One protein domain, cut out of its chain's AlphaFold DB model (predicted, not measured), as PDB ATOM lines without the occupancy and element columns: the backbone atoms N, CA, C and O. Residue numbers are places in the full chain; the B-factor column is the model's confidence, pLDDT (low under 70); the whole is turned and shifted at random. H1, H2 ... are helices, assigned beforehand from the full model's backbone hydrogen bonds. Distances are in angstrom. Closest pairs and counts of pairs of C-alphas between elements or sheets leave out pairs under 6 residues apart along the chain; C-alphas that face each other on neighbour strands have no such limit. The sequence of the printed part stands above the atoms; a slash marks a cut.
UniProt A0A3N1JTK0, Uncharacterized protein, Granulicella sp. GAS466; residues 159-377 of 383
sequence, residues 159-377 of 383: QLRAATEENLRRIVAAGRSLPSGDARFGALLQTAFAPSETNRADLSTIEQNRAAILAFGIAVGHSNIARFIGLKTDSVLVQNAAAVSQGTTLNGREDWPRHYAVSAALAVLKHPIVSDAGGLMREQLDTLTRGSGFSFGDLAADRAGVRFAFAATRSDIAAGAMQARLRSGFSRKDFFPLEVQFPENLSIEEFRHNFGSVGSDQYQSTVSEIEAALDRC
ATOM      1  N   GLN A 159      41.503  51.289  74.860       80.69
ATOM      2  CA  GLN A 159      41.325  50.800  76.221       80.69
ATOM      3  C   GLN A 159      39.851  50.544  76.579       80.69
ATOM      4  O   GLN A 159      39.547  49.501  77.149       80.69
ATOM      5  N   LEU A 160      38.912  51.428  76.205       83.25
ATOM      6  CA  LEU A 160      37.474  51.212  76.438       83.25
ATOM      7  C   LEU A 160      36.961  50.016  75.634       83.25
ATOM      8  O   LEU A 160      36.195  49.203  76.154       83.25
ATOM      9  N   ARG A 161      37.408  49.881  74.378       86.62
ATOM     10  CA  ARG A 161      37.082  48.719  73.541       86.62
ATOM     11  C   ARG A 161      37.606  47.428  74.170       86.62
ATOM     12  O   ARG A 161      36.838  46.483  74.316       86.62
ATOM     13  N   ALA A 162      38.875  47.410  74.579       88.50
ATOM     14  CA  ALA A 162      39.495  46.251  75.218       88.50
ATOM     15  C   ALA A 162      38.783  45.860  76.525       88.50
ATOM     16  O   ALA A 162      38.465  44.689  76.719       88.50
ATOM     17  N   ALA A 163      38.457  46.835  77.379       90.81
ATOM     18  CA  ALA A 163      37.714  46.593  78.614       90.81
ATOM     19  C   ALA A 163      36.283  46.097  78.350       90.81
ATOM     20  O   ALA A 163      35.795  45.206  79.043       90.81
ATOM     21  N   THR A 164      35.611  46.621  77.320       93.44
ATOM     22  CA  THR A 164      34.277  46.134  76.931       93.44
ATOM     23  C   THR A 164      34.348  44.687  76.440       93.44
ATOM     24  O   THR A 164      33.518  43.862  76.814       93.44
ATOM     25  N   GLU A 165      35.363  44.353  75.641       93.81
ATOM     26  CA  GLU A 165      35.599  42.992  75.159       93.81
ATOM     27  C   GLU A 165      35.880  42.016  76.313       93.81
ATOM     28  O   GLU A 165      35.351  40.906  76.341       93.81
ATOM     29  N   GLU A 166      36.658  42.441  77.306       93.44
ATOM     30  CA  GLU A 166      36.910  41.675  78.526       93.44
ATOM     31  C   GLU A 166      35.619  41.412  79.321       93.44
ATOM     32  O   GLU A 166      35.362  40.282  79.734       93.44
ATOM     33  N   ASN A 167      34.766  42.425  79.483       95.69
ATOM     34  CA  ASN A 167      33.461  42.275  80.132       95.69
ATOM     35  C   ASN A 167      32.543  41.312  79.365       95.69
ATOM     36  O   ASN A 167      31.891  40.468  79.979       95.69
ATOM     37  N   LEU A 168      32.540  41.364  78.027       96.44
ATOM     38  CA  LEU A 168      31.803  40.408  77.193       96.44
ATOM     39  C   LEU A 168      32.307  38.976  77.385       96.44
ATOM     40  O   LEU A 168      31.502  38.060  77.539       96.44
ATOM     41  N   ARG A 169      33.629  38.767  77.430       96.19
ATOM     42  CA  ARG A 169      34.206  37.435  77.688       96.19
ATOM     43  C   ARG A 169      33.778  36.893  79.047       96.19
ATOM     44  O   ARG A 169      33.502  35.702  79.153       96.19
ATOM     45  N   ARG A 170      33.669  37.753  80.063       95.19
ATOM     46  CA  ARG A 170      33.172  37.367  81.391       95.19
ATOM     47  C   ARG A 170      31.703  36.964  81.373       95.19
ATOM     48  O   ARG A 170      31.368  35.924  81.932       95.19
ATOM     49  N   ILE A 171      30.855  37.720  80.675       96.88
ATOM     50  CA  ILE A 171      29.444  37.357  80.465       96.88
ATOM     51  C   ILE A 171      29.335  35.984  79.786       96.88
ATOM     52  O   ILE A 171      28.607  35.115  80.262       96.88
ATOM     53  N   VAL A 172      30.102  35.754  78.716       97.31
ATOM     54  CA  VAL A 172      30.116  34.467  78.004       97.31
ATOM     55  C   VAL A 172      30.602  33.330  78.904       97.31
ATOM     56  O   VAL A 172      29.977  32.271  78.938       97.31
ATOM     57  N   ALA A 173      31.675  33.545  79.669       96.19
ATOM     58  CA  ALA A 173      32.214  32.547  80.592       96.19
ATOM     59  C   ALA A 173      31.223  32.177  81.709       96.19
ATOM     60  O   ALA A 173      31.149  31.013  82.103       96.19
ATOM     61  N   ALA A 174      30.420  33.137  82.174       94.88
ATOM     62  CA  ALA A 174      29.371  32.907  83.163       94.88
ATOM     63  C   ALA A 174      28.146  32.168  82.596       94.88
ATOM     64  O   ALA A 174      27.314  31.702  83.366       94.88
ATOM     65  N   GLY A 175      28.008  32.021  81.272       91.25
ATOM     66  CA  GLY A 175      26.760  31.604  80.619       91.25
ATOM     67  C   GLY A 175      26.057  30.381  81.229       91.25
ATOM     68  O   GLY A 175      24.836  30.385  81.364       91.25
ATOM     69  N   ARG A 176      26.815  29.357  81.650       88.25
ATOM     70  CA  ARG A 176      26.268  28.130  82.268       88.25
ATOM     71  C   ARG A 176      25.851  28.290  83.733       88.25
ATOM     72  O   ARG A 176      25.054  27.491  84.207       88.25
ATOM     73  N   SER A 177      26.396  29.271  84.449       93.06
ATOM     74  CA  SER A 177      26.075  29.555  85.853       93.06
ATOM     75  C   SER A 177      25.035  30.664  86.020       93.06
ATOM     76  O   SER A 177      24.575  30.899  87.138       93.06
ATOM     77  N   LEU A 178      24.644  31.341  84.935       94.50
ATOM     78  CA  LEU A 178      23.622  32.381  84.983       94.50
ATOM     79  C   LEU A 178      22.242  31.788  85.333       94.50
ATOM     80  O   LEU A 178      21.790  30.852  84.662       94.50
ATOM     81  N   PRO A 179      21.530  32.357  86.323       95.25
ATOM     82  CA  PRO A 179      20.172  31.939  86.674       95.25
ATOM     83  C   PRO A 179      19.174  32.298  85.561       95.25
ATOM     84  O   PRO A 179      19.504  33.041  84.644       95.25
ATOM     85  N   SER A 180      17.952  31.767  85.581       93.06
ATOM     86  CA  SER A 180      16.905  32.077  84.589       93.06
ATOM     87  C   SER A 180      16.083  33.329  84.948       93.06
ATOM     88  O   SER A 180      16.097  33.790  86.093       93.06
ATOM     89  N   GLY A 181      15.377  33.881  83.953       94.19
ATOM     90  CA  GLY A 181      14.394  34.954  84.125       94.19
ATOM     91  C   GLY A 181      14.945  36.193  84.834       94.19
ATOM     92  O   GLY A 181      16.024  36.691  84.510       94.19
ATOM     93  N   ASP A 182      14.211  36.669  85.840       94.50
ATOM     94  CA  ASP A 182      14.460  37.935  86.537       94.50
ATOM     95  C   ASP A 182      15.783  37.970  87.308       94.50
ATOM     96  O   ASP A 182      16.375  39.030  87.528       94.50
ATOM     97  N   ALA A 183      16.257  36.811  87.763       95.19
ATOM     98  CA  ALA A 183      17.542  36.713  88.442       95.19
ATOM     99  C   ALA A 183      18.711  36.885  87.456       95.19
ATOM    100  O   ALA A 183      19.779  37.358  87.853       95.19
ATOM    101  N   ARG A 184      18.508  36.551  86.169       96.94
ATOM    102  CA  ARG A 184      19.533  36.671  85.123       96.94
ATOM    103  C   ARG A 184      19.956  38.116  84.914       96.94
ATOM    104  O   ARG A 184      21.146  38.369  84.763       96.94
ATOM    105  N   PHE A 185      19.009  39.057  84.963       97.06
ATOM    106  CA  PHE A 185      19.275  40.485  84.764       97.06
ATOM    107  C   PHE A 185      20.323  41.003  85.755       97.06
ATOM    108  O   PHE A 185      21.342  41.570  85.361       97.06
ATOM    109  N   GLY A 186      20.108  40.725  87.045       95.81
ATOM    110  CA  GLY A 186      21.046  41.084  88.106       95.81
ATOM    111  C   GLY A 186      22.398  40.400  87.950       95.81
ATOM    112  O   GLY A 186      23.431  41.063  88.007       95.81
ATOM    113  N   ALA A 187      22.394  39.092  87.686       96.75
ATOM    114  CA  ALA A 187      23.618  38.315  87.519       96.75
ATOM    115  C   ALA A 187      24.470  38.813  86.339       96.75
ATOM    116  O   ALA A 187      25.688  38.931  86.467       96.75
ATOM    117  N   LEU A 188      23.847  39.161  85.209       97.25
ATOM    118  CA  LEU A 188      24.527  39.739  84.046       97.25
ATOM    119  C   LEU A 188      25.127  41.109  84.363       97.25
ATOM    120  O   LEU A 188      26.281  41.361  84.020       97.25
ATOM    121  N   LEU A 189      24.383  41.970  85.063       96.31
ATOM    122  CA  LEU A 189      24.871  43.289  85.455       96.31
ATOM    123  C   LEU A 189      26.049  43.187  86.436       96.31
ATOM    124  O   LEU A 189      27.077  43.833  86.242       96.31
ATOM    125  N   GLN A 190      25.946  42.320  87.446       96.56
ATOM    126  CA  GLN A 190      27.038  42.040  88.382       96.56
ATOM    127  C   GLN A 190      28.262  41.445  87.672       96.56
ATOM    128  O   GLN A 190      29.388  41.841  87.963       96.56
ATOM    129  N   THR A 191      28.050  40.547  86.705       96.25
ATOM    130  CA  THR A 191      29.131  39.945  85.908       96.25
ATOM    131  C   THR A 191      29.850  40.994  85.061       96.25
ATOM    132  O   THR A 191      31.080  41.020  85.029       96.25
ATOM    133  N   ALA A 192      29.106  41.899  84.418       95.75
ATOM    134  CA  ALA A 192      29.674  42.980  83.615       95.75
ATOM    135  C   ALA A 192      30.503  43.968  84.458       95.75
ATOM    136  O   ALA A 192      31.525  44.465  83.991       95.75
ATOM    137  N   PHE A 193      30.079  44.233  85.700       95.50
ATOM    138  CA  PHE A 193      30.735  45.150  86.644       95.50
ATOM    139  C   PHE A 193      31.773  44.483  87.558       95.50
ATOM    140  O   PHE A 193      32.329  45.139  88.447       95.50
ATOM    141  N   ALA A 194      32.045  43.191  87.372       92.06
ATOM    142  CA  ALA A 194      33.030  42.491  88.179       92.06
ATOM    143  C   ALA A 194      34.413  43.179  88.065       92.06
ATOM    144  O   ALA A 194      34.780  43.682  86.994       92.06
ATOM    145  N   PRO A 195      35.231  43.203  89.133       83.88
ATOM    146  CA  PRO A 195      36.581  43.763  89.068       83.88
ATOM    147  C   PRO A 195      37.423  43.049  88.004       83.88
ATOM    148  O   PRO A 195      37.372  41.826  87.911       83.88
ATOM    149  N   SER A 196      38.176  43.796  87.195       71.38
ATOM    150  CA  SER A 196      39.233  43.234  86.345       71.38
ATOM    151  C   SER A 196      40.576  43.406  87.052       71.38
ATOM    152  O   SER A 196      40.884  44.495  87.548       71.38
ATOM    153  N   GLU A 197      41.369  42.338  87.112       61.84
ATOM    154  CA  GLU A 197      42.740  42.385  87.635       61.84
ATOM    155  C   GLU A 197      43.732  42.949  86.607       61.84
ATOM    156  O   GLU A 197      44.751  43.519  86.980       61.84
ATOM    157  N   THR A 198      43.399  42.868  85.316       56.94
ATOM    158  CA  THR A 198      44.323  43.142  84.206       56.94
ATOM    159  C   THR A 198      44.387  44.622  83.810       56.94
ATOM    160  O   THR A 198      45.365  45.047  83.209       56.94
ATOM    161  N   ASN A 199      43.365  45.423  84.144       53.41
ATOM    162  CA  ASN A 199      43.172  46.782  83.602       53.41
ATOM    163  C   ASN A 199      43.008  47.888  84.663       53.41
ATOM    164  O   ASN A 199      42.630  49.017  84.346       53.41
ATOM    165  N   ARG A 200      43.267  47.584  85.940       54.84
ATOM    166  CA  ARG A 200      42.972  48.503  87.057       54.84
ATOM    167  C   ARG A 200      43.784  49.806  87.024       54.84
ATOM    168  O   ARG A 200      43.340  50.783  87.617       54.84
ATOM    169  N   ALA A 201      44.946  49.809  86.365       56.06
ATOM    170  CA  ALA A 201      45.876  50.939  86.350       56.06
ATOM    171  C   ALA A 201      45.577  51.998  85.267       56.06
ATOM    172  O   ALA A 201      45.934  53.157  85.463       56.06
ATOM    173  N   ASP A 202      44.882  51.641  84.178       69.00
ATOM    174  CA  ASP A 202      44.825  52.491  82.971       69.00
ATOM    175  C   ASP A 202      43.464  53.165  82.719       69.00
ATOM    176  O   ASP A 202      43.373  54.110  81.932       69.00
ATOM    177  N   LEU A 203      42.390  52.709  83.374       78.88
ATOM    178  CA  LEU A 203      41.042  53.267  83.213       78.88
ATOM    179  C   LEU A 203      40.527  53.872  84.517       78.88
ATOM    180  O   LEU A 203      40.534  53.212  85.558       78.88
ATOM    181  N   SER A 204      39.981  55.092  84.442       86.69
ATOM    182  CA  SER A 204      39.229  55.673  85.559       86.69
ATOM    183  C   SER A 204      38.019  54.806  85.911       86.69
ATOM    184  O   SER A 204      37.513  54.042  85.083       86.69
ATOM    185  N   THR A 205      37.510  54.941  87.135       89.88
ATOM    186  CA  THR A 205      36.330  54.188  87.584       89.88
ATOM    187  C   THR A 205      35.117  54.462  86.689       89.88
ATOM    188  O   THR A 205      34.359  53.544  86.376       89.88
ATOM    189  N   ILE A 206      34.983  55.698  86.194       90.56
ATOM    190  CA  ILE A 206      33.978  56.057  85.189       90.56
ATOM    191  C   ILE A 206      34.157  55.231  83.907       90.56
ATOM    192  O   ILE A 206      33.194  54.636  83.435       90.56
ATOM    193  N   GLU A 207      35.362  55.161  83.333       88.94
ATOM    194  CA  GLU A 207      35.597  54.408  82.090       88.94
ATOM    195  C   GLU A 207      35.388  52.899  82.260       88.94
ATOM    196  O   GLU A 207      34.844  52.254  81.363       88.94
ATOM    197  N   GLN A 208      35.737  52.341  83.423       92.00
ATOM    198  CA  GLN A 208      35.442  50.944  83.754       92.00
ATOM    199  C   GLN A 208      33.929  50.680  83.752       92.00
ATOM    200  O   GLN A 208      33.467  49.718  83.138       92.00
ATOM    201  N   ASN A 209      33.142  51.566  84.372       95.31
ATOM    202  CA  ASN A 209      31.685  51.449  84.382       95.31
ATOM    203  C   ASN A 209      31.090  51.633  82.985       95.31
ATOM    204  O   ASN A 209      30.191  50.890  82.602       95.31
ATOM    205  N   ARG A 210      31.623  52.561  82.183       94.00
ATOM    206  CA  ARG A 210      31.214  52.725  80.780       94.00
ATOM    207  C   ARG A 210      31.451  51.440  79.984       94.00
ATOM    208  O   ARG A 210      30.542  50.996  79.290       94.00
ATOM    209  N   ALA A 211      32.619  50.810  80.123       94.06
ATOM    210  CA  ALA A 211      32.916  49.529  79.481       94.06
ATOM    211  C   ALA A 211      31.951  48.414  79.920       94.06
ATOM    212  O   ALA A 211      31.540  47.584  79.109       94.06
ATOM    213  N   ALA A 212      31.591  48.373  81.205       96.88
ATOM    214  CA  ALA A 212      30.654  47.390  81.748       96.88
ATOM    215  C   ALA A 212      29.238  47.587  81.191       96.88
ATOM    216  O   ALA A 212      28.612  46.633  80.735       96.88
ATOM    217  N   ILE A 213      28.769  48.835  81.149       97.75
ATOM    218  CA  ILE A 213      27.460  49.200  80.594       97.75
ATOM    219  C   ILE A 213      27.393  48.884  79.098       97.75
ATOM    220  O   ILE A 213      26.389  48.355  78.633       97.75
ATOM    221  N   LEU A 214      28.461  49.149  78.343       95.88
ATOM    222  CA  LEU A 214      28.522  48.812  76.920       95.88
ATOM    223  C   LEU A 214      28.477  47.300  76.686       95.88
ATOM    224  O   LEU A 214      27.740  46.846  75.816       95.88
ATOM    225  N   ALA A 215      29.203  46.509  77.480       97.62
ATOM    226  CA  ALA A 215      29.151  45.051  77.387       97.62
ATOM    227  C   ALA A 215      27.758  44.511  77.732       97.62
ATOM    228  O   ALA A 215      27.241  43.649  77.024       97.62
ATOM    229  N   PHE A 216      27.130  45.060  78.774       98.31
ATOM    230  CA  PHE A 216      25.755  44.745  79.145       98.31
ATOM    231  C   PHE A 216      24.765  45.106  78.027       98.31
ATOM    232  O   PHE A 216      23.933  44.284  77.658       98.31
ATOM    233  N   GLY A 217      24.909  46.284  77.416       96.69
ATOM    234  CA  GLY A 217      24.124  46.710  76.258       96.69
ATOM    235  C   GLY A 217      24.265  45.785  75.055       96.69
ATOM    236  O   GLY A 217      23.269  45.432  74.436       96.69
ATOM    237  N   ILE A 218      25.484  45.351  74.738       96.50
ATOM    238  CA  ILE A 218      25.749  44.426  73.626       96.50
ATOM    239  C   ILE A 218      25.138  43.046  73.892       96.50
ATOM    240  O   ILE A 218      24.578  42.444  72.978       96.50
ATOM    241  N   ALA A 219      25.264  42.543  75.122       97.50
ATOM    242  CA  ALA A 219      24.823  41.203  75.488       97.50
ATOM    243  C   ALA A 219      23.299  41.115  75.678       97.50
ATOM    244  O   ALA A 219      22.670  40.201  75.157       97.50
ATOM    245  N   VAL A 220      22.699  42.065  76.400       97.19
ATOM    246  CA  VAL A 220      21.270  42.048  76.763       97.19
ATOM    247  C   VAL A 220      20.423  42.881  75.811       97.19
ATOM    248  O   VAL A 220      19.313  42.488  75.479       97.19
ATOM    249  N   GLY A 221      20.932  44.035  75.390       92.94
ATOM    250  CA  GLY A 221      20.192  45.004  74.592       92.94
ATOM    251  C   GLY A 221      20.149  44.643  73.115       92.94
ATOM    252  O   GLY A 221      19.138  44.163  72.606       92.94
ATOM    253  N   HIS A 222      21.248  44.924  72.415       91.88
ATOM    254  CA  HIS A 222      21.362  44.681  70.984       91.88
ATOM    255  C   HIS A 222      22.828  44.569  70.540       91.88
ATOM    256  O   HIS A 222      23.646  45.454  70.806       91.88
ATOM    257  N   SER A 223      23.158  43.533  69.761       90.00
ATOM    258  CA  SER A 223      24.521  43.284  69.255       90.00
ATOM    259  C   SER A 223      25.081  44.447  68.424       90.00
ATOM    260  O   SER A 223      26.280  44.716  68.466       90.00
ATOM    261  N   ASN A 224      24.210  45.187  67.722       85.12
ATOM    262  CA  ASN A 224      24.559  46.415  66.992       85.12
ATOM    263  C   ASN A 224      25.312  47.447  67.834       85.12
ATOM    264  O   ASN A 224      26.095  48.191  67.255       85.12
ATOM    265  N   ILE A 225      25.162  47.465  69.164       86.31
ATOM    266  CA  ILE A 225      25.906  48.394  70.025       86.31
ATOM    267  C   ILE A 225      27.428  48.218  69.869       86.31
ATOM    268  O   ILE A 225      28.185  49.184  69.969       86.31
ATOM    269  N   ALA A 226      27.880  47.007  69.527       87.56
ATOM    270  CA  ALA A 226      29.285  46.680  69.309       87.56
ATOM    271  C   ALA A 226      29.945  47.576  68.243       87.56
ATOM    272  O   ALA A 226      31.119  47.935  68.377       87.56
ATOM    273  N   ARG A 227      29.184  48.019  67.230       82.12
ATOM    274  CA  ARG A 227      29.713  48.860  66.147       82.12
ATOM    275  C   ARG A 227      30.208  50.219  66.648       82.12
ATOM    276  O   ARG A 227      31.224  50.710  66.165       82.12
ATOM    277  N   PHE A 228      29.542  50.797  67.655       76.38
ATOM    278  CA  PHE A 228      29.868  52.133  68.176       76.38
ATOM    279  C   PHE A 228      31.202  52.188  68.915       76.38
ATOM    280  O   PHE A 228      31.729  53.270  69.164       76.38
ATOM    281  N   ILE A 229      31.750  51.026  69.265       79.06
ATOM    282  CA  ILE A 229      33.038  50.896  69.946       79.06
ATOM    283  C   ILE A 229      34.076  50.159  69.092       79.06
ATOM    284  O   ILE A 229      35.109  49.733  69.602       79.06
ATOM    285  N   GLY A 230      33.811  50.002  67.789       78.25
ATOM    286  CA  GLY A 230      34.739  49.377  66.846       78.25
ATOM    287  C   GLY A 230      34.877  47.860  67.011       78.25
ATOM    288  O   GLY A 230      35.923  47.301  66.671       78.25
ATOM    289  N   LEU A 231      33.855  47.190  67.550       82.19
ATOM    290  CA  LEU A 231      33.744  45.732  67.547       82.19
ATOM    291  C   LEU A 231      32.865  45.267  66.382       82.19
ATOM    292  O   LEU A 231      31.907  45.932  65.986       82.19
ATOM    293  N   LYS A 232      33.189  44.092  65.838       84.75
ATOM    294  CA  LYS A 232      32.390  43.452  64.790       84.75
ATOM    295  C   LYS A 232      31.137  42.820  65.399       84.75
ATOM    296  O   LYS A 232      31.244  41.978  66.295       84.75
ATOM    297  N   THR A 233      29.967  43.209  64.902       84.81
ATOM    298  CA  THR A 233      28.655  42.740  65.384       84.81
ATOM    299  C   THR A 233      28.438  41.245  65.150       84.81
ATOM    300  O   THR A 233      27.726  40.602  65.912       84.81
ATOM    301  N   ASP A 234      29.071  40.687  64.120       87.88
ATOM    302  CA  ASP A 234      29.034  39.274  63.731       87.88
ATOM    303  C   ASP A 234      30.181  38.445  64.335       87.88
ATOM    304  O   ASP A 234      30.339  37.269  64.012       87.88
ATOM    305  N   SER A 235      30.992  39.028  65.223       93.50
ATOM    306  CA  SER A 235      32.037  38.265  65.902       93.50
ATOM    307  C   SER A 235      31.444  37.188  66.814       93.50
ATOM    308  O   SER A 235      30.436  37.405  67.489       93.50
ATOM    309  N   VAL A 236      32.132  36.045  66.901       96.06
ATOM    310  CA  VAL A 236      31.750  34.914  67.767       96.06
ATOM    311  C   VAL A 236      31.537  35.362  69.216       96.06
ATOM    312  O   VAL A 236      30.604  34.916  69.872       96.06
ATOM    313  N   LEU A 237      32.365  36.285  69.714       96.56
ATOM    314  CA  LEU A 237      32.228  36.820  71.067       96.56
ATOM    315  C   LEU A 237      30.898  37.559  71.269       96.56
ATOM    316  O   LEU A 237      30.207  37.298  72.249       96.56
ATOM    317  N   VAL A 238      30.543  38.467  70.354       96.19
ATOM    318  CA  VAL A 238      29.301  39.251  70.438       96.19
ATOM    319  C   VAL A 238      28.080  38.342  70.296       96.19
ATOM    320  O   VAL A 238      27.140  38.460  71.079       96.19
ATOM    321  N   GLN A 239      28.113  37.393  69.359       96.06
ATOM    322  CA  GLN A 239      27.031  36.424  69.171       96.06
ATOM    323  C   GLN A 239      26.838  35.534  70.405       96.06
ATOM    324  O   GLN A 239      25.713  35.367  70.870       96.06
ATOM    325  N   ASN A 240      27.926  35.023  70.987       97.00
ATOM    326  CA  ASN A 240      27.857  34.216  72.203       97.00
ATOM    327  C   ASN A 240      27.347  35.032  73.395       97.00
ATOM    328  O   ASN A 240      26.550  34.520  74.175       97.00
ATOM    329  N   ALA A 241      27.767  36.294  73.535       96.94
ATOM    330  CA  ALA A 241      27.299  37.172  74.607       96.94
ATOM    331  C   ALA A 241      25.788  37.443  74.509       96.94
ATOM    332  O   ALA A 241      25.088  37.411  75.523       96.94
ATOM    333  N   ALA A 242      25.283  37.648  73.290       95.06
ATOM    334  CA  ALA A 242      23.851  37.762  73.036       95.06
ATOM    335  C   ALA A 242      23.115  36.450  73.356       95.06
ATOM    336  O   ALA A 242      22.093  36.465  74.038       95.06
ATOM    337  N   ALA A 243      23.659  35.305  72.931       95.75
ATOM    338  CA  ALA A 243      23.055  33.993  73.156       95.75
ATOM    339  C   ALA A 243      22.924  33.641  74.649       95.75
ATOM    340  O   ALA A 243      21.857  33.219  75.082       95.75
ATOM    341  N   VAL A 244      23.966  33.862  75.466       95.75
ATOM    342  CA  VAL A 244      23.910  33.558  76.915       95.75
ATOM    343  C   VAL A 244      22.949  34.466  77.692       95.75
ATOM    344  O   VAL A 244      22.533  34.126  78.802       95.75
ATOM    345  N   SER A 245      22.597  35.612  77.112       93.44
ATOM    346  CA  SER A 245      21.686  36.592  77.707       93.44
ATOM    347  C   SER A 245      20.227  36.386  77.286       93.44
ATOM    348  O   SER A 245      19.344  37.061  77.816       93.44
ATOM    349  N   GLN A 246      19.944  35.452  76.369       93.31
ATOM    350  CA  GLN A 246      18.575  35.103  75.982       93.31
ATOM    351  C   GLN A 246      17.771  34.581  77.182       93.31
ATOM    352  O   GLN A 246      18.314  33.934  78.081       93.31
ATOM    353  N   GLY A 247      16.471  34.893  77.213       91.25
ATOM    354  CA  GLY A 247      15.584  34.548  78.330       91.25
ATOM    355  C   GLY A 247      15.843  35.347  79.613       91.25
ATOM    356  O   GLY A 247      15.371  34.966  80.686       91.25
ATOM    357  N   THR A 248      16.620  36.436  79.540       96.25
ATOM    358  CA  THR A 248      16.669  37.434  80.617       96.25
ATOM    359  C   THR A 248      15.325  38.137  80.681       96.25
ATOM    360  O   THR A 248      14.864  38.645  79.662       96.25
ATOM    361  N   THR A 249      14.737  38.216  81.872       96.00
ATOM    362  CA  THR A 249      13.529  39.012  82.107       96.00
ATOM    363  C   THR A 249      13.782  40.104  83.139       96.00
ATOM    364  O   THR A 249      14.743  40.049  83.910       96.00
ATOM    365  N   LEU A 250      12.931  41.125  83.134       94.31
ATOM    366  CA  LEU A 250      12.814  42.119  84.190       94.31
ATOM    367  C   LEU A 250      11.330  42.263  84.508       94.31
ATOM    368  O   LEU A 250      10.554  42.639  83.636       94.31
ATOM    369  N   ASN A 251      10.944  41.929  85.741       92.31
ATOM    370  CA  ASN A 251       9.546  41.854  86.161       92.31
ATOM    371  C   ASN A 251       8.715  40.882  85.298       92.31
ATOM    372  O   ASN A 251       7.581  41.168  84.926       92.31
ATOM    373  N   GLY A 252       9.315  39.749  84.919       91.38
ATOM    374  CA  GLY A 252       8.688  38.730  84.073       91.38
ATOM    375  C   GLY A 252       8.651  39.050  82.574       91.38
ATOM    376  O   GLY A 252       8.235  38.195  81.798       91.38
ATOM    377  N   ARG A 253       9.124  40.229  82.145       91.44
ATOM    378  CA  ARG A 253       9.145  40.652  80.738       91.44
ATOM    379  C   ARG A 253      10.518  40.520  80.086       91.44
ATOM    380  O   ARG A 253      11.514  40.931  80.672       91.44
ATOM    381  N   GLU A 254      10.584  39.968  78.873       91.25
ATOM    382  CA  GLU A 254      11.844  39.720  78.136       91.25
ATOM    383  C   GLU A 254      12.386  40.932  77.363       91.25
ATOM    384  O   GLU A 254      13.567  40.990  77.015       91.25
ATOM    385  N   ASP A 255      11.534  41.902  77.064       90.12
ATOM    386  CA  ASP A 255      11.854  43.094  76.284       90.12
ATOM    387  C   ASP A 255      12.334  44.260  77.156       90.12
ATOM    388  O   ASP A 255      13.256  44.975  76.761       90.12
ATOM    389  N   TRP A 256      11.818  44.406  78.380       93.56
ATOM    390  CA  TRP A 256      12.265  45.437  79.328       93.56
ATOM    391  C   TRP A 256      13.777  45.415  79.620       93.56
ATOM    392  O   TRP A 256      14.396  46.482  79.585       93.56
ATOM    393  N   PRO A 257      14.435  44.254  79.838       95.81
ATOM    394  CA  PRO A 257      15.893  44.187  79.917       95.81
ATOM    395  C   PRO A 257      16.589  44.799  78.704       95.81
ATOM    396  O   PRO A 257      17.639  45.422  78.857       95.81
ATOM    397  N   ARG A 258      16.015  44.630  77.506       93.75
ATOM    398  CA  ARG A 258      16.595  45.139  76.262       93.75
ATOM    399  C   ARG A 258      16.481  46.655  76.196       93.75
ATOM    400  O   ARG A 258      17.499  47.308  75.984       93.75
ATOM    401  N   HIS A 259      15.287  47.199  76.447       91.81
ATOM    402  CA  HIS A 259      15.042  48.644  76.561       91.81
ATOM    403  C   HIS A 259      16.020  49.294  77.539       91.81
ATOM    404  O   HIS A 259      16.809  50.166  77.170       91.81
ATOM    405  N   TYR A 260      16.086  48.743  78.751       96.00
ATOM    406  CA  TYR A 260      17.015  49.183  79.781       96.00
ATOM    407  C   TYR A 260      18.473  49.161  79.298       96.00
ATOM    408  O   TYR A 260      19.193  50.155  79.421       96.00
ATOM    409  N   ALA A 261      18.937  48.026  78.768       96.81
ATOM    410  CA  ALA A 261      20.340  47.825  78.418       96.81
ATOM    411  C   ALA A 261      20.784  48.689  77.230       96.81
ATOM    412  O   ALA A 261      21.884  49.246  77.261       96.81
ATOM    413  N   VAL A 262      19.939  48.836  76.203       91.88
ATOM    414  CA  VAL A 262      20.238  49.711  75.063       91.88
ATOM    415  C   VAL A 262      20.247  51.169  75.501       91.88
ATOM    416  O   VAL A 262      21.221  51.866  75.225       91.88
ATOM    417  N   SER A 263      19.231  51.621  76.240       86.12
ATOM    418  CA  SER A 263      19.155  52.999  76.731       86.12
ATOM    419  C   SER A 263      20.351  53.362  77.617       86.12
ATOM    420  O   SER A 263      20.962  54.419  77.439       86.12
ATOM    421  N   ALA A 264      20.772  52.452  78.503       94.50
ATOM    422  CA  ALA A 264      21.982  52.626  79.304       94.50
ATOM    423  C   ALA A 264      23.250  52.713  78.437       94.50
ATOM    424  O   ALA A 264      24.084  53.599  78.635       94.50
ATOM    425  N   ALA A 265      23.400  51.815  77.458       93.38
ATOM    426  CA  ALA A 265      24.556  51.794  76.566       93.38
ATOM    427  C   ALA A 265      24.649  53.054  75.703       93.38
ATOM    428  O   ALA A 265      25.720  53.654  75.616       93.38
ATOM    429  N   LEU A 266      23.533  53.498  75.126       85.06
ATOM    430  CA  LEU A 266      23.468  54.732  74.350       85.06
ATOM    431  C   LEU A 266      23.817  55.956  75.207       85.06
ATOM    432  O   LEU A 266      24.554  56.826  74.743       85.06
ATOM    433  N   ALA A 267      23.376  55.997  76.468       83.75
ATOM    434  CA  ALA A 267      23.682  57.092  77.387       83.75
ATOM    435  C   ALA A 267      25.183  57.214  77.729       83.75
ATOM    436  O   ALA A 267      25.662  58.320  77.983       83.75
ATOM    437  N   VAL A 268      25.948  56.112  77.713       86.38
ATOM    438  CA  VAL A 268      27.400  56.135  77.994       86.38
ATOM    439  C   VAL A 268      28.286  56.284  76.756       86.38
ATOM    440  O   VAL A 268      29.514  56.418  76.886       86.38
ATOM    441  N   LEU A 269      27.712  56.275  75.550       79.50
ATOM    442  CA  LEU A 269      28.457  56.558  74.326       79.50
ATOM    443  C   LEU A 269      28.850  58.042  74.296       79.50
ATOM    444  O   LEU A 269      28.022  58.933  74.155       79.50
ATOM    445  N   LYS A 270      30.160  58.313  74.390       58.69
ATOM    446  CA  LYS A 270      30.735  59.671  74.272       58.69
ATOM    447  C   LYS A 270      30.527  60.274  72.881       58.69
ATOM    448  O   LYS A 270      30.469  61.496  72.741       58.69
ATOM    449  N   HIS A 271      30.434  59.401  71.884       55.56
ATOM    450  CA  HIS A 271      30.253  59.713  70.476       55.56
ATOM    451  C   HIS A 271      29.209  58.755  69.901       55.56
ATOM    452  O   HIS A 271      29.574  57.765  69.264       55.56
ATOM    453  N   PRO A 272      27.907  58.990  70.126       45.97
ATOM    454  CA  PRO A 272      26.917  58.350  69.286       45.97
ATOM    455  C   PRO A 272      27.248  58.821  67.872       45.97
ATOM    456  O   PRO A 272      27.241  60.024  67.600       45.97
ATOM    457  N   ILE A 273      27.588  57.906  66.966       42.88
ATOM    458  CA  ILE A 273      27.440  58.214  65.548       42.88
ATOM    459  C   ILE A 273      25.943  58.502  65.423       42.88
ATOM    460  O   ILE A 273      25.137  57.583  65.500       42.88
ATOM    461  N   VAL A 274      25.568  59.787  65.405       42.84
ATOM    462  CA  VAL A 274      24.178  60.240  65.632       42.84
ATOM    463  C   VAL A 274      23.213  59.584  64.636       42.84
ATOM    464  O   VAL A 274      22.049  59.378  64.954       42.84
ATOM    465  N   SER A 275      23.746  59.196  63.472       45.12
ATOM    466  CA  SER A 275      23.146  58.320  62.464       45.12
ATOM    467  C   SER A 275      22.757  56.954  63.048       45.12
ATOM    468  O   SER A 275      21.586  56.738  63.328       45.12
ATOM    469  N   ASP A 276      23.725  56.081  63.325       47.34
ATOM    470  CA  ASP A 276      23.482  54.703  63.770       47.34
ATOM    471  C   ASP A 276      22.844  54.614  65.167       47.34
ATOM    472  O   ASP A 276      22.045  53.720  65.430       47.34
ATOM    473  N   ALA A 277      23.180  55.521  66.093       53.84
ATOM    474  CA  ALA A 277      22.597  55.535  67.439       53.84
ATOM    475  C   ALA A 277      21.150  56.046  67.408       53.84
ATOM    476  O   ALA A 277      20.293  55.533  68.124       53.84
ATOM    477  N   GLY A 278      20.877  57.028  66.542       52.09
ATOM    478  CA  GLY A 278      19.521  57.461  66.225       52.09
ATOM    479  C   GLY A 278      18.739  56.385  65.470       52.09
ATOM    480  O   GLY A 278      17.553  56.233  65.723       52.09
ATOM    481  N   GLY A 279      19.399  55.617  64.600       55.22
ATOM    482  CA  GLY A 279      18.872  54.438  63.917       55.22
ATOM    483  C   GLY A 279      18.448  53.348  64.889       55.22
ATOM    484  O   GLY A 279      17.298  52.942  64.871       55.22
ATOM    485  N   LEU A 280      19.326  52.964  65.820       59.06
ATOM    486  CA  LEU A 280      19.009  51.991  66.869       59.06
ATOM    487  C   LEU A 280      17.884  52.487  67.788       59.06
ATOM    488  O   LEU A 280      16.968  51.734  68.094       59.06
ATOM    489  N   MET A 281      17.906  53.766  68.176       59.47
ATOM    490  CA  MET A 281      16.804  54.380  68.923       59.47
ATOM    491  C   MET A 281      15.501  54.344  68.110       59.47
ATOM    492  O   MET A 281      14.444  54.048  68.649       59.47
ATOM    493  N   ARG A 282      15.554  54.600  66.798       58.44
ATOM    494  CA  ARG A 282      14.396  54.479  65.905       58.44
ATOM    495  C   ARG A 282      13.927  53.043  65.756       58.44
ATOM    496  O   ARG A 282      12.729  52.850  65.741       58.44
ATOM    497  N   GLU A 283      14.814  52.060  65.659       64.50
ATOM    498  CA  GLU A 283      14.456  50.638  65.634       64.50
ATOM    499  C   GLU A 283      13.740  50.244  66.931       64.50
ATOM    500  O   GLU A 283      12.709  49.579  66.872       64.50
ATOM    501  N   GLN A 284      14.217  50.734  68.082       62.94
ATOM    502  CA  GLN A 284      13.541  50.553  69.369       62.94
ATOM    503  C   GLN A 284      12.190  51.278  69.450       62.94
ATOM    504  O   GLN A 284      11.231  50.741  70.001       62.94
ATOM    505  N   LEU A 285      12.071  52.478  68.882       55.66
ATOM    506  CA  LEU A 285      10.793  53.192  68.792       55.66
ATOM    507  C   LEU A 285       9.846  52.553  67.757       55.66
ATOM    508  O   LEU A 285       8.629  52.568  67.922       55.66
ATOM    509  N   ASP A 286      10.383  51.960  66.695       55.84
ATOM    510  CA  ASP A 286       9.635  51.253  65.658       55.84
ATOM    511  C   ASP A 286       9.084  49.925  66.200       55.84
ATOM    512  O   ASP A 286       7.984  49.520  65.818       55.84
ATOM    513  N   THR A 287       9.789  49.257  67.126       54.22
ATOM    514  CA  THR A 287       9.230  48.103  67.849       54.22
ATOM    515  C   THR A 287       7.997  48.472  68.678       54.22
ATOM    516  O   THR A 287       7.093  47.648  68.772       54.22
ATOM    517  N   LEU A 288       7.870  49.726  69.141       48.31
ATOM    518  CA  LEU A 288       6.654  50.227  69.811       48.31
ATOM    519  C   LEU A 288       5.454  50.373  68.858       48.31
ATOM    520  O   LEU A 288       4.310  50.433  69.299       48.31
ATOM    521  N   THR A 289       5.688  50.483  67.546       45.84
ATOM    522  CA  THR A 289       4.636  50.825  66.570       45.84
ATOM    523  C   THR A 289       4.284  49.699  65.601       45.84
ATOM    524  O   THR A 289       3.217  49.752  64.993       45.84
ATOM    525  N   ARG A 290       5.123  48.660  65.457       47.38
ATOM    526  CA  ARG A 290       4.918  47.582  64.465       47.38
ATOM    527  C   ARG A 290       4.190  46.322  64.952       47.38
ATOM    528  O   ARG A 290       3.988  45.434  64.126       47.38
ATOM    529  N   GLY A 291       3.754  46.208  66.212       51.22
ATOM    530  CA  GLY A 291       3.008  44.997  66.599       51.22
ATOM    531  C   GLY A 291       2.262  44.961  67.932       51.22
ATOM    532  O   GLY A 291       1.264  44.254  68.003       51.22
ATOM    533  N   SER A 292       2.686  45.698  68.964       60.16
ATOM    534  CA  SER A 292       2.079  45.612  70.310       60.16
ATOM    535  C   SER A 292       1.355  46.876  70.777       60.16
ATOM    536  O   SER A 292       0.595  46.805  71.735       60.16
ATOM    537  N   GLY A 293       1.558  48.017  70.112       70.69
ATOM    538  CA  GLY A 293       1.077  49.313  70.596       70.69
ATOM    539  C   GLY A 293       2.035  49.971  71.598       70.69
ATOM    540  O   GLY A 293       3.063  49.405  71.967       70.69
ATOM    541  N   PHE A 294       1.710  51.193  72.024       80.75
ATOM    542  CA  PHE A 294       2.511  51.989  72.952       80.75
ATOM    543  C   PHE A 294       2.510  51.384  74.369       80.75
ATOM    544  O   PHE A 294       1.473  50.951  74.874       80.75
ATOM    545  N   SER A 295       3.667  51.412  75.033       85.56
ATOM    546  CA  SER A 295       3.869  50.879  76.384       85.56
ATOM    547  C   SER A 295       4.602  51.894  77.260       85.56
ATOM    548  O   SER A 295       5.726  52.308  76.968       85.56
ATOM    549  N   PHE A 296       3.978  52.288  78.371       89.38
ATOM    550  CA  PHE A 296       4.652  53.078  79.401       89.38
ATOM    551  C   PHE A 296       5.672  52.241  80.188       89.38
ATOM    552  O   PHE A 296       6.604  52.811  80.753       89.38
ATOM    553  N   GLY A 297       5.536  50.909  80.192       90.88
ATOM    554  CA  GLY A 297       6.523  49.997  80.772       90.88
ATOM    555  C   GLY A 297       7.858  50.050  80.031       90.88
ATOM    556  O   GLY A 297       8.914  50.144  80.657       90.88
ATOM    557  N   ASP A 298       7.804  50.117  78.700       88.50
ATOM    558  CA  ASP A 298       8.992  50.223  77.846       88.50
ATOM    559  C   ASP A 298       9.684  51.570  78.091       88.50
ATOM    560  O   ASP A 298      10.896  51.630  78.309       88.50
ATOM    561  N   LEU A 299       8.894  52.649  78.196       86.00
ATOM    562  CA  LEU A 299       9.401  53.971  78.567       86.00
ATOM    563  C   LEU A 299      10.039  53.970  79.966       86.00
ATOM    564  O   LEU A 299      11.084  54.593  80.160       86.00
ATOM    565  N   ALA A 300       9.447  53.276  80.940       92.19
ATOM    566  CA  ALA A 300      10.023  53.138  82.274       92.19
ATOM    567  C   ALA A 300      11.362  52.384  82.237       92.19
ATOM    568  O   ALA A 300      12.311  52.804  82.902       92.19
ATOM    569  N   ALA A 301      11.476  51.326  81.426       93.69
ATOM    570  CA  ALA A 301      12.723  50.588  81.215       93.69
ATOM    571  C   ALA A 301      13.805  51.449  80.555       93.69
ATOM    572  O   ALA A 301      14.939  51.477  81.041       93.69
ATOM    573  N   ASP A 302      13.453  52.226  79.531       87.25
ATOM    574  CA  ASP A 302      14.374  53.158  78.881       87.25
ATOM    575  C   ASP A 302      14.890  54.221  79.863       87.25
ATOM    576  O   ASP A 302      16.100  54.438  79.996       87.25
ATOM    577  N   ARG A 303      13.984  54.847  80.627       86.06
ATOM    578  CA  ARG A 303      14.334  55.857  81.640       86.06
ATOM    579  C   ARG A 303      15.195  55.281  82.758       86.06
ATOM    580  O   ARG A 303      16.164  55.926  83.168       86.06
ATOM    581  N   ALA A 304      14.891  54.069  83.217       95.31
ATOM    582  CA  ALA A 304      15.693  53.368  84.211       95.31
ATOM    583  C   ALA A 304      17.122  53.114  83.706       95.31
ATOM    584  O   ALA A 304      18.083  53.412  84.416       95.31
ATOM    585  N   GLY A 305      17.271  52.670  82.453       94.88
ATOM    586  CA  GLY A 305      18.570  52.472  81.809       94.88
ATOM    587  C   GLY A 305      19.410  53.753  81.741       94.88
ATOM    588  O   GLY A 305      20.582  53.752  82.130       94.88
ATOM    589  N   VAL A 306      18.810  54.874  81.322       86.94
ATOM    590  CA  VAL A 306      19.493  56.184  81.274       86.94
ATOM    591  C   VAL A 306      19.906  56.655  82.670       86.94
ATOM    592  O   VAL A 306      21.051  57.076  82.868       86.94
ATOM    593  N   ARG A 307      19.005  56.569  83.658       91.19
ATOM    594  CA  ARG A 307      19.295  56.963  85.046       91.19
ATOM    595  C   ARG A 307      20.396  56.100  85.657       91.19
ATOM    596  O   ARG A 307      21.290  56.634  86.308       91.19
ATOM    597  N   PHE A 308      20.392  54.798  85.389       97.25
ATOM    598  CA  PHE A 308      21.457  53.891  85.807       97.25
ATOM    599  C   PHE A 308      22.808  54.277  85.210       97.25
ATOM    600  O   PHE A 308      23.789  54.397  85.943       97.25
ATOM    601  N   ALA A 309      22.857  54.515  83.898       94.06
ATOM    602  CA  ALA A 309      24.072  54.956  83.227       94.06
ATOM    603  C   ALA A 309      24.611  56.256  83.834       94.06
ATOM    604  O   ALA A 309      25.805  56.348  84.131       94.06
ATOM    605  N   PHE A 310      23.736  57.230  84.090       90.06
ATOM    606  CA  PHE A 310      24.099  58.477  84.756       90.06
ATOM    607  C   PHE A 310      24.626  58.236  86.180       90.06
ATOM    608  O   PHE A 310      25.738  58.657  86.502       90.06
ATOM    609  N   ALA A 311      23.892  57.502  87.019       91.75
ATOM    610  CA  ALA A 311      24.291  57.193  88.392       91.75
ATOM    611  C   ALA A 311      25.637  56.449  88.454       91.75
ATOM    612  O   ALA A 311      26.458  56.716  89.331       91.75
ATOM    613  N   ALA A 312      25.902  55.571  87.486       95.38
ATOM    614  CA  ALA A 312      27.133  54.797  87.393       95.38
ATOM    615  C   ALA A 312      28.331  55.576  86.824       95.38
ATOM    616  O   ALA A 312      29.453  55.080  86.914       95.38
ATOM    617  N   THR A 313      28.138  56.750  86.211       90.81
ATOM    618  CA  THR A 313      29.212  57.441  85.466       90.81
ATOM    619  C   THR A 313      29.343  58.940  85.748       90.81
ATOM    620  O   THR A 313      30.295  59.553  85.267       90.81
ATOM    621  N   ARG A 314      28.452  59.538  86.557       85.06
ATOM    622  CA  ARG A 314      28.431  60.991  86.825       85.06
ATOM    623  C   ARG A 314      29.689  61.541  87.509       85.06
ATOM    624  O   ARG A 314      30.006  62.714  87.342       85.06
ATOM    625  N   SER A 315      30.388  60.726  88.295       85.19
ATOM    626  CA  SER A 315      31.630  61.081  88.994       85.19
ATOM    627  C   SER A 315      32.361  59.815  89.441       85.19
ATOM    628  O   SER A 315      31.735  58.761  89.545       85.19
ATOM    629  N   ASP A 316      33.659  59.895  89.753       86.25
ATOM    630  CA  ASP A 316      34.413  58.728  90.241       86.25
ATOM    631  C   ASP A 316      33.847  58.182  91.563       86.25
ATOM    632  O   ASP A 316      33.777  56.968  91.749       86.25
ATOM    633  N   ILE A 317      33.356  59.061  92.448       90.31
ATOM    634  CA  ILE A 317      32.698  58.668  93.705       90.31
ATOM    635  C   ILE A 317      31.425  57.866  93.414       90.31
ATOM    636  O   ILE A 317      31.251  56.769  93.942       90.31
ATOM    637  N   ALA A 318      30.544  58.386  92.553       90.25
ATOM    638  CA  ALA A 318      29.298  57.706  92.204       90.25
ATOM    639  C   ALA A 318      29.562  56.391  91.452       90.25
ATOM    640  O   ALA A 318      28.936  55.369  91.733       90.25
ATOM    641  N   ALA A 319      30.553  56.392  90.559       93.00
ATOM    642  CA  ALA A 319      30.986  55.209  89.837       93.00
ATOM    643  C   ALA A 319      31.495  54.119  90.794       93.00
ATOM    644  O   ALA A 319      31.084  52.961  90.686       93.00
ATOM    645  N   GLY A 320      32.326  54.492  91.772       94.00
ATOM    646  CA  GLY A 320      32.815  53.590  92.813       94.00
ATOM    647  C   GLY A 320      31.694  53.059  93.707       94.00
ATOM    648  O   GLY A 320      31.661  51.860  93.991       94.00
ATOM    649  N   ALA A 321      30.739  53.914  94.087       94.81
ATOM    650  CA  ALA A 321      29.565  53.525  94.864       94.81
ATOM    651  C   ALA A 321      28.685  52.514  94.111       94.81
ATOM    652  O   ALA A 321      28.251  51.524  94.700       94.81
ATOM    653  N   MET A 322      28.478  52.699  92.802       96.19
ATOM    654  CA  MET A 322      27.735  51.743  91.977       96.19
ATOM    655  C   MET A 322      28.442  50.386  91.895       96.19
ATOM    656  O   MET A 322      27.809  49.347  92.085       96.19
ATOM    657  N   GLN A 323      29.761  50.374  91.671       95.38
ATOM    658  CA  GLN A 323      30.518  49.121  91.678       95.38
ATOM    659  C   GLN A 323      30.453  48.430  93.048       95.38
ATOM    660  O   GLN A 323      30.317  47.212  93.118       95.38
ATOM    661  N   ALA A 324      30.555  49.189  94.145       94.62
ATOM    662  CA  ALA A 324      30.448  48.650  95.498       94.62
ATOM    663  C   ALA A 324      29.065  48.041  95.760       94.62
ATOM    664  O   ALA A 324      28.993  46.913  96.245       94.62
ATOM    665  N   ARG A 325      27.992  48.734  95.357       95.12
ATOM    666  CA  ARG A 325      26.617  48.226  95.424       95.12
ATOM    667  C   ARG A 325      26.502  46.885  94.705       95.12
ATOM    668  O   ARG A 325      26.172  45.896  95.348       95.12
ATOM    669  N   LEU A 326      26.866  46.830  93.422       95.06
ATOM    670  CA  LEU A 326      26.765  45.608  92.614       95.06
ATOM    671  C   LEU A 326      27.618  44.452  93.161       95.06
ATOM    672  O   LEU A 326      27.220  43.295  93.039       95.06
ATOM    673  N   ARG A 327      28.752  44.744  93.814       91.88
ATOM    674  CA  ARG A 327      29.577  43.737  94.506       91.88
ATOM    675  C   ARG A 327      28.940  43.216  95.797       91.88
ATOM    676  O   ARG A 327      29.094  42.040  96.102       91.88
ATOM    677  N   SER A 328      28.255  44.074  96.552       89.12
ATOM    678  CA  SER A 328      27.625  43.707  97.832       89.12
ATOM    679  C   SER A 328      26.338  42.891  97.683       89.12
ATOM    680  O   SER A 328      25.904  42.242  98.631       89.12
ATOM    681  N   GLY A 329      25.736  42.908  96.493       85.44
ATOM    682  CA  GLY A 329      24.509  42.191  96.177       85.44
ATOM    683  C   GLY A 329      23.669  42.954  95.159       85.44
ATOM    684  O   GLY A 329      23.904  44.130  94.886       85.44
ATOM    685  N   PHE A 330      22.676  42.281  94.585       92.00
ATOM    686  CA  PHE A 330      21.751  42.891  93.639       92.00
ATOM    687  C   PHE A 330      20.316  42.744  94.137       92.00
ATOM    688  O   PHE A 330      19.851  41.635  94.403       92.00
ATOM    689  N   SER A 331      19.599  43.865  94.224       93.69
ATOM    690  CA  SER A 331      18.160  43.885  94.465       93.69
ATOM    691  C   SER A 331      17.462  44.547  93.287       93.69
ATOM    692  O   SER A 331      17.728  45.707  92.986       93.69
ATOM    693  N   ARG A 332      16.543  43.838  92.621       93.44
ATOM    694  CA  ARG A 332      15.825  44.370  91.448       93.44
ATOM    695  C   ARG A 332      15.126  45.702  91.737       93.44
ATOM    696  O   ARG A 332      15.201  46.597  90.909       93.44
ATOM    697  N   LYS A 333      14.535  45.861  92.928       94.81
ATOM    698  CA  LYS A 333      13.854  47.098  93.355       94.81
ATOM    699  C   LYS A 333      14.767  48.327  93.428       94.81
ATOM    700  O   LYS A 333      14.280  49.449  93.391       94.81
ATOM    701  N   ASP A 334      16.083  48.130  93.531       95.31
ATOM    702  CA  ASP A 334      17.036  49.241  93.510       95.31
ATOM    703  C   ASP A 334      17.263  49.768  92.089       95.31
ATOM    704  O   ASP A 334      17.696  50.907  91.938       95.31
ATOM    705  N   PHE A 335      16.969  48.957  91.067       96.31
ATOM    706  CA  PHE A 335      17.252  49.228  89.655       96.31
ATOM    707  C   PHE A 335      15.994  49.309  88.780       96.31
ATOM    708  O   PHE A 335      16.100  49.695  87.622       96.31
ATOM    709  N   PHE A 336      14.817  48.943  89.290       96.06
ATOM    710  CA  PHE A 336      13.556  49.062  88.564       96.06
ATOM    711  C   PHE A 336      12.347  49.074  89.525       96.06
ATOM    712  O   PHE A 336      12.336  48.299  90.487       96.06
ATOM    713  N   PRO A 337      11.312  49.901  89.280       93.56
ATOM    714  CA  PRO A 337      10.147  50.021  90.156       93.56
ATOM    715  C   PRO A 337       9.159  48.860  89.954       93.56
ATOM    716  O   PRO A 337       8.157  48.987  89.261       93.56
ATOM    717  N   LEU A 338       9.431  47.717  90.592       88.12
ATOM    718  CA  LEU A 338       8.637  46.482  90.443       88.12
ATOM    719  C   LEU A 338       7.180  46.585  90.923       88.12
ATOM    720  O   LEU A 338       6.344  45.778  90.533       88.12
ATOM    721  N   GLU A 339       6.886  47.536  91.808       84.88
ATOM    722  CA  GLU A 339       5.564  47.693  92.429       84.88
ATOM    723  C   GLU A 339       4.582  48.482  91.548       84.88
ATOM    724  O   GLU A 339       3.392  48.536  91.852       84.88
ATOM    725  N   VAL A 340       5.066  49.105  90.468       85.50
ATOM    726  CA  VAL A 340       4.245  49.935  89.586       85.50
ATOM    727  C   VAL A 340       3.798  49.117  88.383       85.50
ATOM    728  O   VAL A 340       4.618  48.562  87.654       85.50
ATOM    729  N   GLN A 341       2.486  49.063  88.167       86.94
ATOM    730  CA  GLN A 341       1.916  48.562  86.922       86.94
ATOM    731  C   GLN A 341       1.810  49.720  85.935       86.94
ATOM    732  O   GLN A 341       1.208  50.749  86.241       86.94
ATOM    733  N   PHE A 342       2.410  49.555  84.764       87.25
ATOM    734  CA  PHE A 342       2.367  50.562  83.712       87.25
ATOM    735  C   PHE A 342       1.222  50.259  82.743       87.25
ATOM    736  O   PHE A 342       0.925  49.088  82.509       87.25
ATOM    737  N   PRO A 343       0.576  51.276  82.147       88.75
ATOM    738  CA  PRO A 343      -0.304  51.043  81.011       88.75
ATOM    739  C   PRO A 343       0.507  50.508  79.821       88.75
ATOM    740  O   PRO A 343       1.484  51.126  79.389       88.75
ATOM    741  N   GLU A 344       0.106  49.355  79.297       86.12
ATOM    742  CA  GLU A 344       0.819  48.624  78.247       86.12
ATOM    743  C   GLU A 344      -0.124  48.224  77.109       86.12
ATOM    744  O   GLU A 344      -1.343  48.217  77.271       86.12
ATOM    745  N   ASN A 345       0.465  47.854  75.969       84.56
ATOM    746  CA  ASN A 345      -0.228  47.361  74.776       84.56
ATOM    747  C   ASN A 345      -1.330  48.300  74.252       84.56
ATOM    748  O   ASN A 345      -2.368  47.846  73.771       84.56
ATOM    749  N   LEU A 346      -1.117  49.615  74.362       82.25
ATOM    750  CA  LEU A 346      -2.092  50.618  73.946       82.25
ATOM    751  C   LEU A 346      -2.060  50.778  72.426       82.25
ATOM    752  O   LEU A 346      -1.047  51.205  71.863       82.25
ATOM    753  N   SER A 347      -3.174  50.517  71.744       83.94
ATOM    754  CA  SER A 347      -3.322  50.918  70.341       83.94
ATOM    755  C   SER A 347      -3.134  52.431  70.178       83.94
ATOM    756  O   SER A 347      -3.212  53.208  71.133       83.94
ATOM    757  N   ILE A 348      -2.885  52.884  68.947       78.25
ATOM    758  CA  ILE A 348      -2.740  54.321  68.669       78.25
ATOM    759  C   ILE A 348      -4.031  55.062  69.045       78.25
ATOM    760  O   ILE A 348      -3.979  56.175  69.568       78.25
ATOM    761  N   GLU A 349      -5.183  54.444  68.797       81.94
ATOM    762  CA  GLU A 349      -6.504  54.956  69.138       81.94
ATOM    763  C   GLU A 349      -6.699  55.041  70.654       81.94
ATOM    764  O   GLU A 349      -7.077  56.104  71.144       81.94
ATOM    765  N   GLU A 350      -6.386  53.982  71.408       85.62
ATOM    766  CA  GLU A 350      -6.474  53.982  72.877       85.62
ATOM    767  C   GLU A 350      -5.498  54.973  73.503       85.62
ATOM    768  O   GLU A 350      -5.870  55.708  74.416       85.62
ATOM    769  N   PHE A 351      -4.265  55.049  72.993       83.38
ATOM    770  CA  PHE A 351      -3.292  56.039  73.438       83.38
ATOM    771  C   PHE A 351      -3.826  57.455  73.213       83.38
ATOM    772  O   PHE A 351      -3.808  58.275  74.128       83.38
ATOM    773  N   ARG A 352      -4.363  57.743  72.020       82.62
ATOM    774  CA  ARG A 352      -4.938  59.060  71.710       82.62
ATOM    775  C   ARG A 352      -6.165  59.384  72.540       82.62
ATOM    776  O   ARG A 352      -6.325  60.530  72.946       82.62
ATOM    777  N   HIS A 353      -7.016  58.399  72.785       88.25
ATOM    778  CA  HIS A 353      -8.229  58.583  73.563       88.25
ATOM    779  C   HIS A 353      -7.921  58.832  75.043       88.25
ATOM    780  O   HIS A 353      -8.430  59.790  75.619       88.25
ATOM    781  N   ASN A 354      -7.045  58.015  75.635       84.81
ATOM    782  CA  ASN A 354      -6.772  58.029  77.072       84.81
ATOM    783  C   ASN A 354      -5.669  59.015  77.466       84.81
ATOM    784  O   ASN A 354      -5.688  59.529  78.576       84.81
ATOM    785  N   PHE A 355      -4.704  59.274  76.580       82.69
ATOM    786  CA  PHE A 355      -3.516  60.081  76.868       82.69
ATOM    787  C   PHE A 355      -3.309  61.223  75.869       82.69
ATOM    788  O   PHE A 355      -2.397  62.019  76.054       82.69
ATOM    789  N   GLY A 356      -4.118  61.369  74.818       83.25
ATOM    790  CA  GLY A 356      -3.937  62.428  73.822       83.25
ATOM    791  C   GLY A 356      -2.692  62.219  72.951       83.25
ATOM    792  O   GLY A 356      -2.489  61.176  72.337       83.25
ATOM    793  N   SER A 357      -1.845  63.236  72.837       74.75
ATOM    794  CA  SER A 357      -0.575  63.138  72.113       74.75
ATOM    795  C   SER A 357       0.604  63.011  73.072       74.75
ATOM    796  O   SER A 357       0.523  63.408  74.232       74.75
ATOM    797  N   VAL A 358       1.750  62.558  72.563       70.50
ATOM    798  CA  VAL A 358       3.026  62.723  73.273       70.50
ATOM    799  C   VAL A 358       3.183  64.195  73.672       70.50
ATOM    800  O   VAL A 358       3.043  65.087  72.833       70.50
ATOM    801  N   GLY A 359       3.431  64.441  74.957       68.81
ATOM    802  CA  GLY A 359       3.543  65.784  75.527       68.81
ATOM    803  C   GLY A 359       2.234  66.426  75.999       68.81
ATOM    804  O   GLY A 359       2.296  67.547  76.488       68.81
ATOM    805  N   SER A 360       1.082  65.758  75.902       75.06
ATOM    806  CA  SER A 360      -0.155  66.206  76.564       75.06
ATOM    807  C   SER A 360      -0.032  66.149  78.094       75.06
ATOM    808  O   SER A 360       0.825  65.439  78.626       75.06
ATOM    809  N   ASP A 361      -0.933  66.822  78.810       86.31
ATOM    810  CA  ASP A 361      -0.938  66.820  80.277       86.31
ATOM    811  C   ASP A 361      -1.106  65.406  80.857       86.31
ATOM    812  O   ASP A 361      -0.367  65.010  81.755       86.31
ATOM    813  N   GLN A 362      -2.009  64.595  80.294       83.44
ATOM    814  CA  GLN A 362      -2.253  63.226  80.764       83.44
ATOM    815  C   GLN A 362      -1.056  62.297  80.503       83.44
ATOM    816  O   GLN A 362      -0.690  61.476  81.351       83.44
ATOM    817  N   TYR A 363      -0.394  62.456  79.351       81.94
ATOM    818  CA  TYR A 363       0.863  61.772  79.059       81.94
ATOM    819  C   TYR A 363       1.955  62.193  80.051       81.94
ATOM    820  O   TYR A 363       2.611  61.341  80.647       81.94
ATOM    821  N   GLN A 364       2.136  63.501  80.265       83.88
ATOM    822  CA  GLN A 364       3.155  64.038  81.168       83.88
ATOM    823  C   GLN A 364       2.914  63.646  82.628       83.88
ATOM    824  O   GLN A 364       3.882  63.389  83.341       83.88
ATOM    825  N   SER A 365       1.655  63.548  83.066       90.44
ATOM    826  CA  SER A 365       1.301  63.037  84.395       90.44
ATOM    827  C   SER A 365       1.796  61.604  84.568       90.44
ATOM    828  O   SER A 365       2.534  61.312  85.505       90.44
ATOM    829  N   THR A 366       1.502  60.735  83.597       88.25
ATOM    830  CA  THR A 366       1.936  59.328  83.623       88.25
ATOM    831  C   THR A 366       3.465  59.211  83.578       88.25
ATOM    832  O   THR A 366       4.063  58.424  84.308       88.25
ATOM    833  N   VAL A 367       4.139  60.044  82.775       84.81
ATOM    834  CA  VAL A 367       5.611  60.123  82.777       84.81
ATOM    835  C   VAL A 367       6.140  60.591  84.132       84.81
ATOM    836  O   VAL A 367       7.122  60.042  84.620       84.81
ATOM    837  N   SER A 368       5.496  61.562  84.772       89.25
ATOM    838  CA  SER A 368       5.905  62.051  86.094       89.25
ATOM    839  C   SER A 368       5.757  60.971  87.168       89.25
ATOM    840  O   SER A 368       6.618  60.858  88.037       89.25
ATOM    841  N   GLU A 369       4.725  60.130  87.083       93.62
ATOM    842  CA  GLU A 369       4.561  58.957  87.952       93.62
ATOM    843  C   GLU A 369       5.687  57.932  87.757       93.62
ATOM    844  O   GLU A 369       6.227  57.423  88.744       93.62
ATOM    845  N   ILE A 370       6.100  57.678  86.506       89.81
ATOM    846  CA  ILE A 370       7.276  56.849  86.195       89.81
ATOM    847  C   ILE A 370       8.531  57.444  86.838       89.81
ATOM    848  O   ILE A 370       9.261  56.737  87.530       89.81
ATOM    849  N   GLU A 371       8.789  58.738  86.640       88.12
ATOM    850  CA  GLU A 371       9.981  59.394  87.189       88.12
ATOM    851  C   GLU A 371       9.985  59.347  88.729       88.12
ATOM    852  O   GLU A 371      11.001  58.983  89.324       88.12
ATOM    853  N   ALA A 372       8.839  59.587  89.374       93.06
ATOM    854  CA  ALA A 372       8.692  59.479  90.826       93.06
ATOM    855  C   ALA A 372       8.881  58.040  91.340       93.06
ATOM    856  O   ALA A 372       9.365  57.827  92.455       93.06
ATOM    857  N   ALA A 373       8.497  57.029  90.556       94.12
ATOM    858  CA  ALA A 373       8.763  55.631  90.877       94.12
ATOM    859  C   ALA A 373      10.253  55.286  90.763       94.12
ATOM    860  O   ALA A 373      10.800  54.598  91.629       94.12
ATOM    861  N   LEU A 374      10.928  55.815  89.742       92.69
ATOM    862  CA  LEU A 374      12.366  55.649  89.544       92.69
ATOM    863  C   LEU A 374      13.191  56.365  90.622       92.69
ATOM    864  O   LEU A 374      14.254  55.873  90.987       92.69
ATOM    865  N   ASP A 375      12.698  57.467  91.194       93.69
ATOM    866  CA  ASP A 375      13.344  58.143  92.329       93.69
ATOM    867  C   ASP A 375      13.395  57.273  93.596       93.69
ATOM    868  O   ASP A 375      14.311  57.411  94.407       93.69
ATOM    869  N   ARG A 376      12.449  56.336  93.756       93.94
ATOM    870  CA  ARG A 376      12.438  55.370  94.871       93.94
ATOM    871  C   ARG A 376      13.421  54.212  94.672       93.94
ATOM    872  O   ARG A 376      13.688  53.468  95.614       93.94
ATOM    873  N   CYS A 377      13.978  54.060  93.471       95.50
ATOM    874  CA  CYS A 377      14.973  53.040  93.164       95.50
ATOM    875  C   CYS A 377      16.358  53.533  93.612       95.50
ATOM    876  O   CYS A 377      16.952  54.415  92.988       95.50
TER     877      CYS A 377
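AT A GLANCE: This is residues 159 to 377 of the 383 residues of an uncharacterized protein of Granulicella sp. GAS466 (UniProt A0A3N1JTK0). A cluster of mostly crossed helices gathers round H3: H6 and H8 run beside it as a three-helix bundle, and H1, H2, H4, H5 and H9 pack on it. H12 packs on H8 and leads out to H11, which lies farthest out, at one end of the longest axis, while H7 lies near H4 and H6 without clear contact. The printed part has 219 residues with twelve named helices, H1 to H12 in order, and no named strand: all helix. It is compact, with a radius of gyration of the C-alphas of 17.1 A, but elongated, spanning 56 by 35 by 33 A.

HOW THE PARTS SIT: Begin at H1, residues 159 to 174; its residues 167 to 174 alone touch residues 188 to 192 of H2, residues 181 to 192, in a hairpin whose closest C-alphas, Asn 167 and Ala 192, are 5.2 A apart. Next comes the hub, H3, residues 205 to 221, which touches seven helices; H1 touches it at a steep tilt of 51 degrees, closest at the C-alphas of Thr 164 and Ala 211, 4.5 A. H4, residues 223 to 229, forms a hairpin with H3, touching its residues 214 to 218 alone, with C-alphas 218 and 225 closest at 5.4 A. H5, residues 236 to 244, touches residues 218 to 220 of H3 alone, with C-alphas 219 and 242 closest at 4.3 A. H6, residues 256 to 268, touches H3, closest at C-alphas 221 and 258, 4.0 A. H7, residues 274 to 287, is close to H6 but not clearly touching, with C-alphas 266 and 277 closest at 7.0 A. H8, residues 296 to 313, touches H6 at a steep tilt of 39 degrees, the same way, closest at C-alphas 260 and 305, 4.2 A. H9, residues 316 to 328, touches residues 205 to 209 of H3 alone, closest at C-alphas 206 and 319, 5.6 A. H10, residues 332 to 335, is close to H8 but not clearly touching, with C-alphas 304 and 335 closest at 7.0 A. H11, residues 348 to 355, and H12, residues 361 to 375, touch only at the corner, where C-alphas 355 and 362 are closest at 5.2 A. H12 touches residues 296 to 304 of H8 alone, closest at C-alphas 300 and 370, 6.1 A. Every O i to N i+4 pair is within hydrogen-bond range in H1, H3, H5 to H9, H11 and H12; H2 has 6 of 8, H4 has 0 of 3 but 4 of 4 O i to N i+3 pairs, and H10 is too short for an i+4 pair.

IN THESE COORDINATES: Find C-alpha 159 at (41.325, 50.800, 76.221); from there H1 runs 22.6 A. H3 spans 22.7 A and H8, the longest helix, 25.7 A. H12 runs 20.6 A to C-alpha 375 at (13.344, 58.143, 92.329).

THE WHOLE: The two C-alphas farthest apart, Ala 201 and His 353, are 56.1 A apart. The printed part has no cut, and the links H2 to H3, H5 to H6 and H10 to H11 are long. Look for pLDDT under 70 at residues 197 to 202, 270 to 292 and 359.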